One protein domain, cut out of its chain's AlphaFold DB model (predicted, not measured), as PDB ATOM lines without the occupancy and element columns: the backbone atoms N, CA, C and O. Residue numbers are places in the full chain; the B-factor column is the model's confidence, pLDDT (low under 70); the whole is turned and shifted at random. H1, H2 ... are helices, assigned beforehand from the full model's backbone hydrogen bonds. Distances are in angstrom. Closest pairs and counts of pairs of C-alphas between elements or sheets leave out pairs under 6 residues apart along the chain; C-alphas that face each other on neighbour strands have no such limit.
ATOM      1  N   VAL A 188     129.161 123.081  90.535       63.62
ATOM      2  CA  VAL A 188     129.070 122.258  89.349       63.62
ATOM      3  C   VAL A 188     128.647 120.910  89.893       63.62
ATOM      4  O   VAL A 188     129.262 120.410  90.830       63.62
ATOM      5  N   ASN A 189     127.542 120.384  89.378       75.31
ATOM      6  CA  ASN A 189     127.064 119.062  89.733       75.31
ATOM      7  C   ASN A 189     128.224 118.071  89.558       75.31
ATOM      8  O   ASN A 189     128.578 117.724  88.435       75.31
ATOM      9  N   ASP A 190     128.846 117.664  90.666       80.19
ATOM     10  CA  ASP A 190     130.054 116.835  90.651       80.19
ATOM     11  C   ASP A 190     129.781 115.427  90.099       80.19
ATOM     12  O   ASP A 190     130.722 114.683  89.842       80.19
ATOM     13  N   ASN A 191     128.505 115.089  89.883       84.75
ATOM     14  CA  ASN A 191     128.052 113.837  89.291       84.75
ATOM     15  C   ASN A 191     127.794 113.926  87.779       84.75
ATOM     16  O   ASN A 191     127.387 112.933  87.180       84.75
ATOM     17  N   ASP A 192     127.977 115.090  87.154       92.19
ATOM     18  CA  ASP A 192     127.880 115.199  85.701       92.19
ATOM     19  C   ASP A 192     129.067 114.472  85.044       92.19
ATOM     20  O   ASP A 192     130.233 114.692  85.393       92.19
ATOM     21  N   ALA A 193     128.768 113.564  84.113       91.31
ATOM     22  CA  ALA A 193     129.774 112.719  83.479       91.31
ATOM     23  C   ALA A 193     130.829 113.545  82.726       91.31
ATOM     24  O   ALA A 193     132.017 113.232  82.817       91.31
ATOM     25  N   ASP A 194     130.432 114.634  82.062       91.75
ATOM     26  CA  ASP A 194     131.353 115.498  81.319       91.75
ATOM     27  C   ASP A 194     132.276 116.259  82.274       91.75
ATOM     28  O   ASP A 194     133.465 116.448  82.001       91.75
ATOM     29  N   VAL A 195     131.760 116.641  83.445       89.75
ATOM     30  CA  VAL A 195     132.542 117.297  84.503       89.75
ATOM     31  C   VAL A 195     133.576 116.337  85.089       89.75
ATOM     32  O   VAL A 195     134.734 116.724  85.280       89.75
ATOM     33  N   LEU A 196     133.197 115.083  85.343       92.88
ATOM     34  CA  LEU A 196     134.116 114.046  85.819       92.88
ATOM     35  C   LEU A 196     135.202 113.740  84.784       92.88
ATOM     36  O   LEU A 196     136.387 113.713  85.127       92.88
ATOM     37  N   ILE A 197     134.815 113.585  83.516       94.94
ATOM     38  CA  ILE A 197     135.743 113.380  82.399       94.94
ATOM     39  C   ILE A 197     136.705 114.570  82.282       94.94
ATOM     40  O   ILE A 197     137.921 114.381  82.210       94.94
ATOM     41  N   GLY A 198     136.194 115.802  82.353       94.12
ATOM     42  CA  GLY A 198     137.002 117.019  82.308       94.12
ATOM     43  C   GLY A 198     138.013 117.113  83.455       94.12
ATOM     44  O   GLY A 198     139.177 117.462  83.230       94.12
ATOM     45  N   LYS A 199     137.608 116.753  84.682       92.69
ATOM     46  CA  LYS A 199     138.502 116.693  85.852       92.69
ATOM     47  C   LYS A 199     139.603 115.650  85.670       92.69
ATOM     48  O   LYS A 199     140.766 115.964  85.916       92.69
ATOM     49  N   LEU A 200     139.254 114.448  85.207       95.44
ATOM     50  CA  LEU A 200     140.208 113.364  84.977       95.44
ATOM     51  C   LEU A 200     141.254 113.750  83.924       95.44
ATOM     52  O   LEU A 200     142.454 113.640  84.174       95.44
ATOM     53  N   ILE A 201     140.808 114.284  82.784       95.88
ATOM     54  CA  ILE A 201     141.688 114.769  81.713       95.88
ATOM     55  C   ILE A 201     142.624 115.863  82.236       95.88
ATOM     56  O   ILE A 201     143.826 115.848  81.964       95.88
ATOM     57  N   THR A 202     142.085 116.817  82.998       95.50
ATOM     58  CA  THR A 202     142.870 117.930  83.546       95.50
ATOM     59  C   THR A 202     143.938 117.431  84.516       95.50
ATOM     60  O   THR A 202     145.087 117.862  84.419       95.50
ATOM     61  N   ALA A 203     143.585 116.513  85.417       93.94
ATOM     62  CA  ALA A 203     144.524 115.918  86.362       93.94
ATOM     63  C   ALA A 203     145.642 115.152  85.638       93.94
ATOM     64  O   ALA A 203     146.820 115.342  85.948       93.94
ATOM     65  N   GLU A 204     145.300 114.361  84.616       96.31
ATOM     66  CA  GLU A 204     146.288 113.596  83.852       96.31
ATOM     67  C   GLU A 204     147.254 114.518  83.093       96.31
ATOM     68  O   GLU A 204     148.470 114.325  83.159       96.31
ATOM     69  N   LEU A 205     146.745 115.589  82.470       96.25
ATOM     70  CA  LEU A 205     147.552 116.614  81.793       96.25
ATOM     71  C   LEU A 205     148.430 117.436  82.743       96.25
ATOM     72  O   LEU A 205     149.453 117.987  82.327       96.25
ATOM     73  N   GLN A 206     148.015 117.613  83.995       92.56
ATOM     74  CA  GLN A 206     148.830 118.280  85.011       92.56
ATOM     75  C   GLN A 206     149.964 117.379  85.497       92.56
ATOM     76  O   GLN A 206     151.060 117.880  85.739       92.56
ATOM     77  N   ARG A 207     149.719 116.067  85.587       93.69
ATOM     78  CA  ARG A 207     150.708 115.069  86.005       93.69
ATOM     79  C   ARG A 207     151.758 114.782  84.931       93.69
ATOM     80  O   ARG A 207     152.887 114.433  85.263       93.69
ATOM     81  N   THR A 208     151.408 114.924  83.652       94.88
ATOM     82  CA  THR A 208     152.357 114.698  82.557       94.88
ATOM     83  C   THR A 208     153.344 115.855  82.419       94.88
ATOM     84  O   THR A 208     152.961 117.015  82.250       94.88
ATOM     85  N   ILE A 209     154.632 115.523  82.427       95.44
ATOM     86  CA  ILE A 209     155.724 116.441  82.095       95.44
ATOM     87  C   ILE A 209     155.881 116.580  80.572       95.44
ATOM     88  O   ILE A 209     155.457 115.715  79.798       95.44
ATOM     89  N   GLU A 210     156.474 117.683  80.118       90.50
ATOM     90  CA  GLU A 210     156.827 117.849  78.704       90.50
ATOM     91  C   GLU A 210     158.000 116.929  78.320       90.50
ATOM     92  O   GLU A 210     158.881 116.702  79.153       90.50
ATOM     93  N   PRO A 211     158.021 116.368  77.091       92.44
ATOM     94  CA  PRO A 211     157.178 116.695  75.930       92.44
ATOM     95  C   PRO A 211     155.856 115.909  75.836       92.44
ATOM     96  O   PRO A 211     154.989 116.270  75.048       92.44
ATOM     97  N   HIS A 212     155.649 114.870  76.645       95.00
ATOM     98  CA  HIS A 212     154.503 113.952  76.507       95.00
ATOM     99  C   HIS A 212     153.133 114.623  76.680       95.00
ATOM    100  O   HIS A 212     152.141 114.205  76.083       95.00
ATOM    101  N   LYS A 213     153.075 115.710  77.452       96.44
ATOM    102  CA  LYS A 213     151.863 116.518  77.613       96.44
ATOM    103  C   LYS A 213     151.324 117.081  76.292       96.44
ATOM    104  O   LYS A 213     150.106 117.157  76.128       96.44
ATOM    105  N   SER A 214     152.188 117.515  75.370       96.38
ATOM    106  CA  SER A 214     151.740 118.091  74.092       96.38
ATOM    107  C   SER A 214     151.173 117.015  73.167       96.38
ATOM    108  O   SER A 214     150.124 117.229  72.563       96.38
ATOM    109  N   GLU A 215     151.791 115.833  73.151       96.75
ATOM    110  CA  GLU A 215     151.294 114.662  72.425       96.75
ATOM    111  C   GLU A 215     149.922 114.214  72.956       96.75
ATOM    112  O   GLU A 215     148.998 113.976  72.179       96.75
ATOM    113  N   LEU A 216     149.749 114.168  74.283       96.75
ATOM    114  CA  LEU A 216     148.472 113.805  74.900       96.75
ATOM    115  C   LEU A 216     147.362 114.811  74.553       96.75
ATOM    116  O   LEU A 216     146.248 114.410  74.221       96.75
ATOM    117  N   LYS A 217     147.670 116.117  74.561       96.19
ATOM    118  CA  LYS A 217     146.734 117.159  74.104       96.19
ATOM    119  C   LYS A 217     146.360 116.985  72.635       96.19
ATOM    120  O   LYS A 217     145.190 117.139  72.298       96.19
ATOM    121  N   GLN A 218     147.329 116.670  71.777       96.38
ATOM    122  CA  GLN A 218     147.084 116.451  70.354       96.38
ATOM    123  C   GLN A 218     146.143 115.263  70.133       96.38
ATOM    124  O   GLN A 218     145.145 115.420  69.437       96.38
ATOM    125  N   LYS A 219     146.400 114.119  70.782       95.94
ATOM    126  CA  LYS A 219     145.535 112.930  70.696       95.94
ATOM    127  C   LYS A 219     144.129 113.192  71.230       95.94
ATOM    128  O   LYS A 219     143.155 112.755  70.628       95.94
ATOM    129  N   LEU A 220     144.008 113.932  72.333       95.50
ATOM    130  CA  LEU A 220     142.704 114.306  72.881       95.50
ATOM    131  C   LEU A 220     141.913 115.179  71.897       95.50
ATOM    132  O   LEU A 220     140.733 114.935  71.666       95.50
ATOM    133  N   MET A 221     142.564 116.178  71.299       94.06
ATOM    134  CA  MET A 221     141.943 117.016  70.273       94.06
ATOM    135  C   MET A 221     141.564 116.198  69.038       94.06
ATOM    136  O   MET A 221     140.488 116.396  68.481       94.06
ATOM    137  N   GLU A 222     142.412 115.255  68.628       94.94
ATOM    138  CA  GLU A 222     142.103 114.353  67.525       94.94
ATOM    139  C   GLU A 222     140.821 113.559  67.811       94.94
ATOM    140  O   GLU A 222     139.880 113.572  67.021       94.94
ATOM    141  N   PHE A 223     140.727 112.970  69.001       92.94
ATOM    142  CA  PHE A 223     139.561 112.203  69.424       92.94
ATOM    143  C   PHE A 223     138.271 113.040  69.472       92.94
ATOM    144  O   PHE A 223     137.237 112.598  68.966       92.94
ATOM    145  N   LEU A 224     138.332 114.254  70.037       89.62
ATOM    146  CA  LEU A 224     137.168 115.131  70.211       89.62
ATOM    147  C   LEU A 224     136.644 115.715  68.892       89.62
ATOM    148  O   LEU A 224     135.438 115.898  68.747       89.62
ATOM    149  N   TYR A 225     137.526 116.024  67.938       89.94
ATOM    150  CA  TYR A 225     137.150 116.740  66.713       89.94
ATOM    151  C   TYR A 225     137.090 115.856  65.461       89.94
ATOM    152  O   TYR A 225     136.386 116.207  64.512       89.94
ATOM    153  N   PHE A 226     137.792 114.718  65.437       85.81
ATOM    154  CA  PHE A 226     137.837 113.821  64.276       85.81
ATOM    155  C   PHE A 226     137.008 112.545  64.439       85.81
ATOM    156  O   PHE A 226     136.854 111.820  63.456       85.81
ATOM    157  N   SER A 227     136.368 112.319  65.594       76.06
ATOM    158  CA  SER A 227     135.244 111.372  65.707       76.06
ATOM    159  C   SER A 227     134.011 111.909  64.972       76.06
ATOM    160  O   SER A 227     132.982 112.214  65.568       76.06
TER     161      SER A 227
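What this domain is: This is residues 188 to 227 of the 232 residues of the protein "MADF domain-containing protein" of Cyphomyrmex costatus (UniProt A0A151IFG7). What shape do these atoms make? Two helices of the same number of residues, H1 and then H2, make an open, flat V, with residues 208 to 211 turning the backbone round at its point. The V's free ends, residues 191 to 198 and 221 to 227, stand free. What is it built of? The printed part has 40 residues, with two named helices in the order H1, H2 and no named strand, and its class is all helix. How spread out is it? It is loose, with a radius of gyration of the C-alphas of 11.6 A and spans of 33 by 26 by 9 A.

How they stand to each other: How do the helices stand to each other? H1, residues 193 to 207, and H2, residues 212 to 226, run opposite ways at a shallow tilt of 26 degrees and form a helical hairpin. Where do they meet? They only just touch, with 3 pairs of C-alphas within 8 A, through residue 205 of H1 alone and residues 213 to 217 of H2 alone. The closest C-alphas are those of Leu 205 and Lys 213, 6.0 A apart. What do the backbones show? In H1 and H2 every O i to N i+4 pair is within hydrogen-bond range.

Where its parts are: Where does H1 run? It begins at C-alpha 193, (129.774, 112.719, 83.479), and is 21.2 A from first to last C-alpha. Where does H2 run? It begins at C-alpha 212, (154.503, 113.952, 76.507), and ends at C-alpha 226, (137.837, 113.821, 64.276), 20.7 A away.

The domain as a whole: How large is it? The two C-alphas farthest apart are those of Asn 189 and Pro 211, at 33.2 A. Is it unbroken? The printed part has no cut, and the link from H1 to H2, of 4 residues, is tight. Where is confidence low? The mean pLDDT of the printed part is 91.6, and residue 188 is under 70.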